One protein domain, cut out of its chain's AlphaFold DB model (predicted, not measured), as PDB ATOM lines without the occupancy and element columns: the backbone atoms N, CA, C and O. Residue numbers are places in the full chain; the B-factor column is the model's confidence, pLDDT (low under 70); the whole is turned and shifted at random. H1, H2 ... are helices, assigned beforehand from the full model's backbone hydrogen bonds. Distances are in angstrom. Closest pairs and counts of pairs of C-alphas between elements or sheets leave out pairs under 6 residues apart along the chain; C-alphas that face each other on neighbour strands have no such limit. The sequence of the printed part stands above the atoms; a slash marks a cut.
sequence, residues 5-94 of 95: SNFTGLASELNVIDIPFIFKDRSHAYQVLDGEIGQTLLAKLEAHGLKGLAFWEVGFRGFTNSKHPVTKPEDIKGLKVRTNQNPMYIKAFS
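This is residues 5 to 94 of the 95 residues of the protein "TRAP dicarboxylate transporter subunit DctP" of Actinobacillus equuli (UniProt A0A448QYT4). This is a loose, elongated row of short helices strung along one long loop: H3, the longest helix, and H2 make a corner at one end, H1 and then H5 follow along the length, and the small H4 sits by itself near the other end. The long stretch of residues 49 to 72, with no named element, runs along this row from the H3 end to the H4 end. The printed part has 90 residues, with five named helices in the order H1, H2, H3, H4, H5 and no named strand. The class is all helix, though under half of the residues, 39 of 90, are in named elements. The whole is loose, with a radius of gyration of the C-alphas of 15.2 A, and spans 43 by 27 by 17 A.

The longest helix is H3, residues 36 to 48. H1, residues 12 to 18, only just touches H3, with 3 pairs of C-alphas within 8 A, and H3 does so with residues 41 to 44 alone. The closest C-alphas of the two, those of Leu 14 and Leu 41, are 6.4 A apart. Their lines stand at a steep tilt of 39 degrees, opposite ways. H2, residues 26 to 34, is close to H3 but not clearly touching. The closest C-alphas there are those of Val 32 and Gly 38, 6.1 A apart, and the lines stand at a steep tilt of 51 degrees, the same way. H5, residues 87 to 92, touches H1, with the closest C-alphas, those of Asp 18 and Met 88, 6.4 A apart. The tilt is shallow, 28 degrees, the same way. H4, residues 73 to 76, is apart from H1, H2, H3 and H5. In H2 and H5 every O i to N i+4 pair is within hydrogen-bond range; in H3 5 of 9 are, in H1 0 of 3, with 3 of 4 O i to N i+3 pairs within range, and H4 is too short for an O i to N i+4 pair.

H3 measures 20.1 A from C-alpha 36 at (-89.518, -13.108, 48.028) to C-alpha 48 at (-69.973, -15.654, 43.874). H2 measures 11.8 A from Arg 26 to Asp 34, and H1 10.9 A from Ser 12 to Asp 18. H5, Pro 87 to Ala 92, measures 8.5 A and ends with C-alpha 92 at (-87.554, -30.973, 28.129). H4, Pro 73 to Ile 76, measures 5.9 A.

The two C-alphas farthest apart, those of Gly 49 and His 68, are 44.8 A apart. The printed part runs from residue 5 to 94 and has no cut. The link from H3 to H4, 24 residues, is long; that from H2 to H3, one residue, is tight. The mean pLDDT of the printed part is 91.9, and no printed residue is under 70.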
ATOM      1  N   SER A   5     -80.276 -19.024  32.621       78.19
ATOM      2  CA  SER A   5     -79.504 -20.229  32.302       78.19
ATOM      3  C   SER A   5     -77.976 -20.057  32.324       78.19
ATOM      4  O   SER A   5     -77.276 -21.026  32.600       78.19
ATOM      5  N   ASN A   6     -77.439 -18.848  32.120       84.50
ATOM      6  CA  ASN A   6     -75.989 -18.604  32.159       84.50
ATOM      7  C   ASN A   6     -75.410 -18.583  33.583       84.50
ATOM      8  O   ASN A   6     -74.205 -18.730  33.749       84.50
ATOM      9  N   PHE A   7     -76.250 -18.393  34.602       87.31
ATOM     10  CA  PHE A   7     -75.832 -18.324  36.004       87.31
ATOM     11  C   PHE A   7     -76.059 -19.638  36.756       87.31
ATOM     12  O   PHE A   7     -75.616 -19.780  37.890       87.31
ATOM     13  N   THR A   8     -76.703 -20.618  36.119       84.81
ATOM     14  CA  THR A   8     -77.039 -21.915  36.730       84.81
ATOM     15  C   THR A   8     -75.817 -22.751  37.113       84.81
ATOM     16  O   THR A   8     -75.908 -23.576  38.017       84.81
ATOM     17  N   GLY A   9     -74.667 -22.525  36.467       86.44
ATOM     18  CA  GLY A   9     -73.391 -23.136  36.854       86.44
ATOM     19  C   GLY A   9     -72.754 -22.519  38.105       86.44
ATOM     20  O   GLY A   9     -71.906 -23.155  38.718       86.44
ATOM     21  N   LEU A  10     -73.159 -21.301  38.483       90.12
ATOM     22  CA  LEU A  10     -72.734 -20.642  39.721       90.12
ATOM     23  C   LEU A  10     -73.741 -20.933  40.837       90.12
ATOM     24  O   LEU A  10     -73.385 -21.510  41.856       90.12
ATOM     25  N   ALA A  11     -75.012 -20.611  40.596       91.00
ATOM     26  CA  ALA A  11     -76.116 -20.829  41.522       91.00
ATOM     27  C   ALA A  11     -77.145 -21.774  40.890       91.00
ATOM     28  O   ALA A  11     -78.011 -21.364  40.110       91.00
ATOM     29  N   SER A  12     -77.042 -23.060  41.222       90.56
ATOM     30  CA  SER A  12     -77.877 -24.123  40.648       90.56
ATOM     31  C   SER A  12     -79.374 -23.944  40.917       90.56
ATOM     32  O   SER A  12     -80.205 -24.400  40.129       90.56
ATOM     33  N   GLU A  13     -79.736 -23.231  41.980       91.00
ATOM     34  CA  GLU A  13     -81.112 -22.918  42.359       91.00
ATOM     35  C   GLU A  13     -81.835 -22.088  41.291       91.00
ATOM     36  O   GLU A  13     -83.048 -22.217  41.132       91.00
ATOM     37  N   LEU A  14     -81.102 -21.321  40.475       90.75
ATOM     38  CA  LEU A  14     -81.666 -20.586  39.337       90.75
ATOM     39  C   LEU A  14     -82.217 -21.503  38.234       90.75
ATOM     40  O   LEU A  14     -82.911 -21.025  37.343       90.75
ATOM     41  N   ASN A  15     -81.979 -22.816  38.279       89.06
ATOM     42  CA  ASN A  15     -82.628 -23.745  37.351       89.06
ATOM     43  C   ASN A  15     -84.146 -23.835  37.569       89.06
ATOM     44  O   ASN A  15     -84.857 -24.215  36.639       89.06
ATOM     45  N   VAL A  16     -84.658 -23.492  38.759       90.25
ATOM     46  CA  VAL A  16     -86.090 -23.636  39.081       90.25
ATOM     47  C   VAL A  16     -86.979 -22.776  38.178       90.25
ATOM     48  O   VAL A  16     -88.061 -23.203  37.786       90.25
ATOM     49  N   ILE A  17     -86.492 -21.601  37.774       90.50
ATOM     50  CA  ILE A  17     -87.228 -20.674  36.902       90.50
ATOM     51  C   ILE A  17     -87.192 -21.095  35.425       90.50
ATOM     52  O   ILE A  17     -87.952 -20.570  34.617       90.50
ATOM     53  N   ASP A  18     -86.341 -22.064  35.073       89.00
ATOM     54  CA  ASP A  18     -86.202 -22.608  33.719       89.00
ATOM     55  C   ASP A  18     -86.977 -23.930  33.528       89.00
ATOM     56  O   ASP A  18     -86.905 -24.548  32.460       89.00
ATOM     57  N   ILE A  19     -87.737 -24.375  34.537       90.75
ATOM     58  CA  ILE A  19     -88.605 -25.554  34.432       90.75
ATOM     59  C   ILE A  19     -89.712 -25.285  33.392       90.75
ATOM     60  O   ILE A  19     -90.442 -24.295  33.515       90.75
ATOM     61  N   PRO A  20     -89.885 -26.149  32.370       90.12
ATOM     62  CA  PRO A  20     -90.918 -25.960  31.357       90.12
ATOM     63  C   PRO A  20     -92.317 -25.834  31.969       90.12
ATOM     64  O   PRO A  20     -92.711 -26.654  32.795       90.12
ATOM     65  N   PHE A  21     -93.073 -24.826  31.524       91.44
ATOM     66  CA  PHE A  21     -94.464 -24.564  31.922       91.44
ATOM     67  C   PHE A  21     -94.701 -24.264  33.417       91.44
ATOM     68  O   PHE A  21     -95.847 -24.289  33.860       91.44
ATOM     69  N   ILE A  22     -93.660 -23.939  34.198       94.31
ATOM     70  CA  ILE A  22     -93.825 -23.595  35.624       94.31
ATOM     71  C   ILE A  22     -94.612 -22.290  35.837       94.31
ATOM     72  O   ILE A  22     -95.400 -22.172  36.778       94.31
ATOM     73  N   PHE A  23     -94.441 -21.319  34.938       95.81
ATOM     74  CA  PHE A  23     -95.191 -20.067  34.947       95.81
ATOM     75  C   PHE A  23     -96.420 -20.173  34.044       95.81
ATOM     76  O   PHE A  23     -96.337 -20.645  32.913       95.81
ATOM     77  N   LYS A  24     -97.558 -19.696  34.556       95.94
ATOM     78  CA  LYS A  24     -98.863 -19.750  33.872       95.94
ATOM     79  C   LYS A  24     -98.972 -18.674  32.795       95.94
ATOM     80  O   LYS A  24     -99.470 -18.920  31.705       95.94
ATOM     81  N   ASP A  25     -98.492 -17.483  33.132       96.00
ATOM     82  CA  ASP A  25     -98.505 -16.283  32.309       96.00
ATOM     83  C   ASP A  25     -97.437 -15.300  32.826       96.00
ATOM     84  O   ASP A  25     -96.715 -15.590  33.788       96.00
ATOM     85  N   ARG A  26     -97.317 -14.140  32.170       95.31
ATOM     86  CA  ARG A  26     -96.343 -13.103  32.545       95.31
ATOM     87  C   ARG A  26     -96.606 -12.522  33.932       95.31
ATOM     88  O   ARG A  26     -95.657 -12.289  34.666       95.31
ATOM     89  N   SER A  27     -97.871 -12.329  34.301       97.12
ATOM     90  CA  SER A  27     -98.245 -11.756  35.599       97.12
ATOM     91  C   SER A  27     -97.806 -12.670  36.742       97.12
ATOM     92  O   SER A  27     -97.183 -12.212  37.698       97.12
ATOM     93  N   HIS A  28     -98.032 -13.979  36.603       97.25
ATOM     94  CA  HIS A  28     -97.537 -14.972  37.552       97.25
ATOM     95  C   HIS A  28     -96.001 -14.954  37.634       97.25
ATOM     96  O   HIS A  28     -95.454 -14.978  38.735       97.25
ATOM     97  N   ALA A  29     -95.299 -14.864  36.498       96.56
ATOM     98  CA  ALA A  29     -93.838 -14.784  36.495       96.56
ATOM     99  C   ALA A  29     -93.322 -13.532  37.224       96.56
ATOM    100  O   ALA A  29     -92.434 -13.655  38.066       96.56
ATOM    101  N   TYR A  30     -93.900 -12.355  36.971       96.25
ATOM    102  CA  TYR A  30     -93.501 -11.116  37.647       96.25
ATOM    103  C   TYR A  30     -93.742 -11.187  39.152       96.25
ATOM    104  O   TYR A  30     -92.834 -10.918  39.924       96.25
ATOM    105  N   GLN A  31     -94.921 -11.642  39.591       97.62
ATOM    106  CA  GLN A  31     -95.224 -11.759  41.023       97.62
ATOM    107  C   GLN A  31     -94.220 -12.649  41.767       97.62
ATOM    108  O   GLN A  31     -93.831 -12.341  42.892       97.62
ATOM    109  N   VAL A  32     -93.776 -13.743  41.139       97.38
ATOM    110  CA  VAL A  32     -92.790 -14.659  41.729       97.38
ATOM    111  C   VAL A  32     -91.379 -14.064  41.714       97.38
ATOM    112  O   VAL A  32     -90.674 -14.149  42.721       97.38
ATOM    113  N   LEU A  33     -90.954 -13.490  40.585       96.19
ATOM    114  CA  LEU A  33     -89.585 -12.998  40.389       96.19
ATOM    115  C   LEU A  33     -89.322 -11.643  41.060       96.19
ATOM    116  O   LEU A  33     -88.188 -11.377  41.455       96.19
ATOM    117  N   ASP A  34     -90.347 -10.815  41.231       97.00
ATOM    118  CA  ASP A  34     -90.240  -9.551  41.965       97.00
ATOM    119  C   ASP A  34     -90.447  -9.762  43.475       97.00
ATOM    120  O   ASP A  34     -89.979  -8.964  44.290       97.00
ATOM    121  N   GLY A  35     -91.116 -10.856  43.855       97.12
ATOM    122  CA  GLY A  35     -91.380 -11.242  45.238       97.12
ATOM    123  C   GLY A  35     -90.215 -11.948  45.941       97.12
ATOM    124  O   GLY A  35     -89.094 -12.047  45.444       97.12
ATOM    125  N   GLU A  36     -90.504 -12.488  47.129       97.69
ATOM    126  CA  GLU A  36     -89.518 -13.108  48.028       97.69
ATOM    127  C   GLU A  36     -88.711 -14.236  47.367       97.69
ATOM    128  O   GLU A  36     -87.503 -14.356  47.588       97.69
ATOM    129  N   ILE A  37     -89.358 -15.033  46.511       96.94
ATOM    130  CA  ILE A  37     -88.708 -16.130  45.784       96.94
ATOM    131  C   ILE A  37     -87.609 -15.576  44.875       96.94
ATOM    132  O   ILE A  37     -86.466 -16.026  44.946       96.94
ATOM    133  N   GLY A  38     -87.924 -14.581  44.045       95.88
ATOM    134  CA  GLY A  38     -86.937 -13.964  43.169       95.88
ATOM    135  C   GLY A  38     -85.820 -13.254  43.932       95.88
ATOM    136  O   GLY A  38     -84.647 -13.458  43.614       95.88
ATOM    137  N   GLN A  39     -86.141 -12.508  44.992       96.69
ATOM    138  CA  GLN A  39     -85.115 -11.869  45.828       96.69
ATOM    139  C   GLN A  39     -84.159 -12.900  46.449       96.69
ATOM    140  O   GLN A  39     -82.940 -12.719  46.421       96.69
ATOM    141  N   THR A  40     -84.694 -14.029  46.924       96.50
ATOM    142  CA  THR A  40     -83.892 -15.142  47.455       96.50
ATOM    143  C   THR A  40     -82.965 -15.721  46.390       96.50
ATOM    144  O   THR A  40     -81.800 -16.003  46.670       96.50
ATOM    145  N   LEU A  41     -83.450 -15.875  45.157       95.44
ATOM    146  CA  LEU A  41     -82.649 -16.367  44.036       95.44
ATOM    147  C   LEU A  41     -81.539 -15.385  43.630       95.44
ATOM    148  O   LEU A  41     -80.419 -15.821  43.369       95.44
ATOM    149  N   LEU A  42     -81.806 -14.075  43.612       95.25
ATOM    150  CA  LEU A  42     -80.790 -13.050  43.325       95.25
ATOM    151  C   LEU A  42     -79.691 -13.027  44.393       95.25
ATOM    152  O   LEU A  42     -78.513 -12.912  44.049       95.25
ATOM    153  N   ALA A  43     -80.052 -13.203  45.666       96.25
ATOM    154  CA  ALA A  43     -79.103 -13.241  46.776       96.25
ATOM    155  C   ALA A  43     -78.106 -14.412  46.678       96.25
ATOM    156  O   ALA A  43     -76.977 -14.302  47.154       96.25
ATOM    157  N   LYS A  44     -78.460 -15.519  46.006       95.25
ATOM    158  CA  LYS A  44     -77.534 -16.649  45.786       95.25
ATOM    159  C   LYS A  44     -76.298 -16.268  44.978       95.25
ATOM    160  O   LYS A  44     -75.249 -16.883  45.146       95.25
ATOM    161  N   LEU A  45     -76.397 -15.247  44.129       94.38
ATOM    162  CA  LEU A  45     -75.272 -14.775  43.324       94.38
ATOM    163  C   LEU A  45     -74.209 -14.057  44.173       94.38
ATOM    164  O   LEU A  45     -73.040 -14.024  43.780       94.38
ATOM    165  N   GLU A  46     -74.568 -13.558  45.361       95.31
ATOM    166  CA  GLU A  46     -73.646 -12.817  46.231       95.31
ATOM    167  C   GLU A  46     -72.496 -13.693  46.735       95.31
ATOM    168  O   GLU A  46     -71.360 -13.224  46.820       95.31
ATOM    169  N   ALA A  47     -72.747 -14.988  46.955       95.06
ATOM    170  CA  ALA A  47     -71.717 -15.971  47.307       95.06
ATOM    171  C   ALA A  47     -70.620 -16.115  46.232       95.06
ATOM    172  O   ALA A  47     -69.535 -16.619  46.512       95.06
ATOM    173  N   HIS A  48     -70.889 -15.643  45.012       94.81
ATOM    174  CA  HIS A  48     -69.973 -15.654  43.874       94.81
ATOM    175  C   HIS A  48     -69.489 -14.246  43.492       94.81
ATOM    176  O   HIS A  48     -69.007 -14.043  42.380       94.81
ATOM    177  N   GLY A  49     -69.627 -13.263  44.391       95.31
ATOM    178  CA  GLY A  49     -69.180 -11.886  44.158       95.31
ATOM    179  C   GLY A  49     -70.048 -11.106  43.166       95.31
ATOM    180  O   GLY A  49     -69.607 -10.089  42.632       95.31
ATOM    181  N   LEU A  50     -71.273 -11.570  42.901       94.81
ATOM    182  CA  LEU A  50     -72.207 -10.947  41.966       94.81
ATOM    183  C   LEU A  50     -73.427 -10.406  42.715       94.81
ATOM    184  O   LEU A  50     -74.153 -11.154  43.362       94.81
ATOM    185  N   LYS A  51     -73.701  -9.106  42.583       94.81
ATOM    186  CA  LYS A  51     -74.923  -8.508  43.130       94.81
ATOM    187  C   LYS A  51     -76.061  -8.613  42.116       94.81
ATOM    188  O   LYS A  51     -76.037  -7.943  41.084       94.81
ATOM    189  N   GLY A  52     -77.066  -9.434  42.414       93.06
ATOM    190  CA  GLY A  52     -78.311  -9.467  41.647       93.06
ATOM    191  C   GLY A  52     -79.132  -8.200  41.897       93.06
ATOM    192  O   GLY A  52     -79.494  -7.926  43.036       93.06
ATOM    193  N   LEU A  53     -79.392  -7.411  40.848       94.00
ATOM    194  CA  LEU A  53     -80.140  -6.149  40.962       94.00
ATOM    195  C   LEU A  53     -81.642  -6.341  40.742       94.00
ATOM    196  O   LEU A  53     -82.451  -5.799  41.486       94.00
ATOM    197  N   ALA A  54     -82.000  -7.089  39.701       92.81
ATOM    198  CA  ALA A  54     -83.372  -7.380  39.314       92.81
ATOM    199  C   ALA A  54     -83.390  -8.527  38.296       92.81
ATOM    200  O   ALA A  54     -82.372  -8.816  37.653       92.81
ATOM    201  N   PHE A  55     -84.560  -9.132  38.099       92.62
ATOM    202  CA  PHE A  55     -84.822  -9.943  36.915       92.62
ATOM    203  C   PHE A  55     -85.267  -9.059  35.747       92.62
ATOM    204  O   PHE A  55     -85.984  -8.078  35.919       92.62
ATOM    205  N   TRP A  56     -84.855  -9.437  34.538       89.06
ATOM    206  CA  TRP A  56     -85.363  -8.864  33.295       89.06
ATOM    207  C   TRP A  56     -86.053  -9.932  32.461       89.06
ATOM    208  O   TRP A  56     -85.648 -11.097  32.454       89.06
ATOM    209  N   GLU A  57     -87.083  -9.517  31.729       85.81
ATOM    210  CA  GLU A  57     -87.866 -10.405  30.882       85.81
ATOM    211  C   GLU A  57     -87.447 -10.281  29.411       85.81
ATOM    212  O   GLU A  57     -87.326  -9.187  28.864       85.81
ATOM    213  N   VAL A  58     -87.272 -11.432  28.757       86.31
ATOM    214  CA  VAL A  58     -87.204 -11.552  27.287       86.31
ATOM    215  C   VAL A  58     -88.511 -12.134  26.725       86.31
ATOM    216  O   VAL A  58     -88.904 -11.817  25.605       86.31
ATOM    217  N   GLY A  59     -89.190 -12.977  27.510       88.44
ATOM    218  CA  GLY A  59     -90.477 -13.591  27.196       88.44
ATOM    219  C   GLY A  59     -90.441 -15.120  27.201       88.44
ATOM    220  O   GLY A  59     -89.407 -15.749  27.438       88.44
ATOM    221  N   PHE A  60     -91.597 -15.723  26.917       91.12
ATOM    222  CA  PHE A  60     -91.729 -17.173  26.772       91.12
ATOM    223  C   PHE A  60     -91.046 -17.678  25.499       91.12
ATOM    224  O   PHE A  60     -91.071 -17.032  24.451       91.12
ATOM    225  N   ARG A  61     -90.431 -18.860  25.589       89.31
ATOM    226  CA  ARG A  61     -89.648 -19.435  24.489       89.31
ATOM    227  C   ARG A  61     -90.572 -20.121  23.480       89.31
ATOM    228  O   ARG A  61     -91.359 -20.982  23.855       89.31
ATOM    229  N   GLY A  62     -90.427 -19.771  22.202       90.69
ATOM    230  CA  GLY A  62     -91.042 -20.486  21.080       90.69
ATOM    231  C   GLY A  62     -90.105 -21.546  20.495       90.69
ATOM    232  O   GLY A  62     -88.883 -21.384  20.529       90.69
ATOM    233  N   PHE A  63     -90.674 -22.620  19.944       92.12
ATOM    234  CA  PHE A  63     -89.923 -23.648  19.223       92.12
ATOM    235  C   PHE A  63     -89.876 -23.328  17.727       92.12
ATOM    236  O   PHE A  63     -90.904 -23.036  17.120       92.12
ATOM    237  N   THR A  64     -88.695 -23.414  17.117       94.25
ATOM    238  CA  THR A  64     -88.516 -23.228  15.673       94.25
ATOM    239  C   THR A  64     -87.610 -24.317  15.111       94.25
ATOM    240  O   THR A  64     -86.701 -24.805  15.782       94.25
ATOM    241  N   ASN A  65     -87.866 -24.724  13.870       96.06
ATOM    242  CA  ASN A  65     -87.003 -25.629  13.118       96.06
ATOM    243  C   ASN A  65     -87.191 -25.393  11.609       96.06
ATOM    244  O   ASN A  65     -88.137 -24.726  11.198       96.06
ATOM    245  N   SER A  66     -86.292 -25.937  10.789       96.81
ATOM    246  CA  SER A  66     -86.306 -25.780   9.327       96.81
ATOM    247  C   SER A  66     -86.808 -27.014   8.564       96.81
ATOM    248  O   SER A  66     -86.609 -27.100   7.354       96.81
ATOM    249  N   LYS A  67     -87.392 -28.005   9.250       96.75
ATOM    250  CA  LYS A  67     -87.775 -29.308   8.682       96.75
ATOM    251  C   LYS A  67     -89.279 -29.449   8.490       96.75
ATOM    252  O   LYS A  67     -89.709 -29.736   7.377       96.75
ATOM    253  N   HIS A  68     -90.067 -29.237   9.537       95.88
ATOM    254  CA  HIS A  68     -91.520 -29.423   9.497       95.88
ATOM    255  C   HIS A  68     -92.225 -28.678  10.643       95.88
ATOM    256  O   HIS A  68     -91.588 -28.339  11.642       95.88
ATOM    257  N   PRO A  69     -93.537 -28.407  10.531       96.69
ATOM    258  CA  PRO A  69     -94.325 -27.862  11.638       96.69
ATOM    259  C   PRO A  69     -94.323 -28.792  12.859       96.69
ATOM    260  O   PRO A  69     -94.399 -30.005  12.702       96.69
ATOM    261  N   VAL A  70     -94.283 -28.229  14.070       95.94
ATOM    262  CA  VAL A  70     -94.409 -28.983  15.330       95.94
ATOM    263  C   VAL A  70     -95.742 -28.631  15.974       95.94
ATOM    264  O   VAL A  70     -95.956 -27.483  16.360       95.94
ATOM    265  N   THR A  71     -96.636 -29.611  16.062       95.81
ATOM    266  CA  THR A  71     -98.010 -29.450  16.580       95.81
ATOM    267  C   THR A  71     -98.291 -30.312  17.803       95.81
ATOM    268  O   THR A  71     -99.190 -30.006  18.583       95.81
ATOM    269  N   LYS A  72     -97.493 -31.361  17.995       94.12
ATOM    270  CA  LYS A  72     -97.547 -32.277  19.132       94.12
ATOM    271  C   LYS A  72     -96.127 -32.677  19.544       94.12
ATOM    272  O   LYS A  72     -95.204 -32.541  18.735       94.12
ATOM    273  N   PRO A  73     -95.922 -33.159  20.780       91.12
ATOM    274  CA  PRO A  73     -94.595 -33.524  21.261       91.12
ATOM    275  C   PRO A  73     -93.873 -34.514  20.346       91.12
ATOM    276  O   PRO A  73     -92.695 -34.344  20.093       91.12
ATOM    277  N   GLU A  74     -94.545 -35.497  19.753       93.75
ATOM    278  CA  GLU A  74     -93.886 -36.528  18.937       93.75
ATOM    279  C   GLU A  74     -93.170 -35.955  17.702       93.75
ATOM    280  O   GLU A  74     -92.206 -36.551  17.217       93.75
ATOM    281  N   ASP A  75     -93.594 -34.780  17.227       94.31
ATOM    282  CA  ASP A  75     -93.015 -34.118  16.059       94.31
ATOM    283  C   ASP A  75     -91.573 -33.640  16.312       94.31
ATOM    284  O   ASP A  75     -90.851 -33.369  15.349       94.31
ATOM    285  N   ILE A  76     -91.115 -33.543  17.572       93.44
ATOM    286  CA  ILE A  76     -89.725 -33.144  17.869       93.44
ATOM    287  C   ILE A  76     -88.729 -34.302  17.756       93.44
ATOM    288  O   ILE A  76     -87.516 -34.070  17.734       93.44
ATOM    289  N   LYS A  77     -89.203 -35.550  17.656       92.25
ATOM    290  CA  LYS A  77     -88.334 -36.728  17.613       92.25
ATOM    291  C   LYS A  77     -87.422 -36.692  16.381       92.25
ATOM    292  O   LYS A  77     -87.873 -36.562  15.248       92.25
ATOM    293  N   GLY A  78     -86.116 -36.828  16.610       91.69
ATOM    294  CA  GLY A  78     -85.096 -36.791  15.554       91.69
ATOM    295  C   GLY A  78     -84.672 -35.385  15.108       91.69
ATOM    296  O   GLY A  78     -83.729 -35.266  14.320       91.69
ATOM    297  N   LEU A  79     -85.294 -34.316  15.624       93.94
ATOM    298  CA  LEU A  79     -84.812 -32.954  15.403       93.94
ATOM    299  C   LEU A  79     -83.554 -32.686  16.237       93.94
ATOM    300  O   LEU A  79     -83.499 -32.955  17.434       93.94
ATOM    301  N   LYS A  80     -82.538 -32.088  15.607       92.75
ATOM    302  CA  LYS A  80     -81.375 -31.545  16.318       92.75
ATOM    303  C   LYS A  80     -81.705 -30.133  16.789       92.75
ATOM    304  O   LYS A  80     -81.742 -29.208  15.979       92.75
ATOM    305  N   VAL A  81     -81.943 -29.973  18.088       90.62
ATOM    306  CA  VAL A  81     -82.360 -28.704  18.698       90.62
ATOM    307  C   VAL A  81     -81.220 -28.136  19.535       90.62
ATOM    308  O   VAL A  81     -80.699 -28.799  20.427       90.62
ATOM    309  N   ARG A  82     -80.831 -26.885  19.271       92.50
ATOM    310  CA  ARG A  82     -79.865 -26.169  20.113       92.50
ATOM    311  C   ARG A  82     -80.562 -25.656  21.373       92.50
ATOM    312  O   ARG A  82     -81.493 -24.858  21.281       92.50
ATOM    313  N   THR A  83     -80.053 -26.019  22.546       88.19
ATOM    314  CA  THR A  83     -80.493 -25.474  23.842       88.19
ATOM    315  C   THR A  83     -79.406 -24.594  24.464       88.19
ATOM    316  O   THR A  83     -78.253 -24.603  24.031       88.19
ATOM    317  N   ASN A  84     -79.764 -23.806  25.483       83.69
ATOM    318  CA  ASN A  84     -78.750 -23.278  26.399       83.69
ATOM    319  C   ASN A  84     -78.198 -24.437  27.253       83.69
ATOM    320  O   ASN A  84     -78.827 -25.498  27.325       83.69
ATOM    321  N   GLN A  85     -77.048 -24.230  27.901       79.31
ATOM    322  CA  GLN A  85     -76.444 -25.194  28.830       79.31
ATOM    323  C   GLN A  85     -77.226 -25.241  30.152       79.31
ATOM    324  O   GLN A  85     -76.720 -24.879  31.203       79.31
ATOM    325  N   ASN A  86     -78.493 -25.646  30.084       80.62
ATOM    326  CA  ASN A  86     -79.361 -25.828  31.235       80.62
ATOM    327  C   ASN A  86     -79.955 -27.249  31.187       80.62
ATOM    328  O   ASN A  86     -80.573 -27.614  30.177       80.62
ATOM    329  N   PRO A  87     -79.806 -28.045  32.262       83.56
ATOM    330  CA  PRO A  87     -80.313 -29.412  32.320       83.56
ATOM    331  C   PRO A  87     -81.836 -29.512  32.149       83.56
ATOM    332  O   PRO A  87     -82.310 -30.478  31.555       83.56
ATOM    333  N   MET A  88     -82.610 -28.523  32.608       85.50
ATOM    334  CA  MET A  88     -84.068 -28.486  32.450       85.50
ATOM    335  C   MET A  88     -84.466 -28.411  30.977       85.50
ATOM    336  O   MET A  88     -85.338 -29.159  30.542       85.50
ATOM    337  N   TYR A  89     -83.787 -27.581  30.181       85.44
ATOM    338  CA  TYR A  89     -84.063 -27.488  28.746       85.44
ATOM    339  C   TYR A  89     -83.644 -28.748  27.995       85.44
ATOM    340  O   TYR A  89     -84.381 -29.202  27.126       85.44
ATOM    341  N   ILE A  90     -82.491 -29.330  28.330       87.19
ATOM    342  CA  ILE A  90     -82.042 -30.583  27.708       87.19
ATOM    343  C   ILE A  90     -83.071 -31.684  27.977       87.19
ATOM    344  O   ILE A  90     -83.512 -32.362  27.050       87.19
ATOM    345  N   LYS A  91     -83.518 -31.813  29.231       86.81
ATOM    346  CA  LYS A  91     -84.516 -32.807  29.628       86.81
ATOM    347  C   LYS A  91     -85.870 -32.578  28.953       86.81
ATOM    348  O   LYS A  91     -86.496 -33.546  28.543       86.81
ATOM    349  N   ALA A  92     -86.290 -31.323  28.781       85.88
ATOM    350  CA  ALA A  92     -87.554 -30.973  28.129       85.88
ATOM    351  C   ALA A  92     -87.670 -31.488  26.685       85.88
ATOM    352  O   ALA A  92     -88.767 -31.807  26.238       85.88
ATOM    353  N   PHE A  93     -86.548 -31.568  25.960       85.12
ATOM    354  CA  PHE A  93     -86.508 -32.017  24.564       85.12
ATOM    355  C   PHE A  93     -85.967 -33.447  24.395       85.12
ATOM    356  O   PHE A  93     -85.766 -33.891  23.268       85.12
ATOM    357  N   SER A  94     -85.732 -34.168  25.496       80.81
ATOM    358  CA  SER A  94     -85.248 -35.555  25.495       80.81
ATOM    359  C   SER A  94     -86.414 -36.546  25.623       80.81
ATOM    360  O   SER A  94     -86.524 -37.235  26.637       80.81
TER     361      SER A  94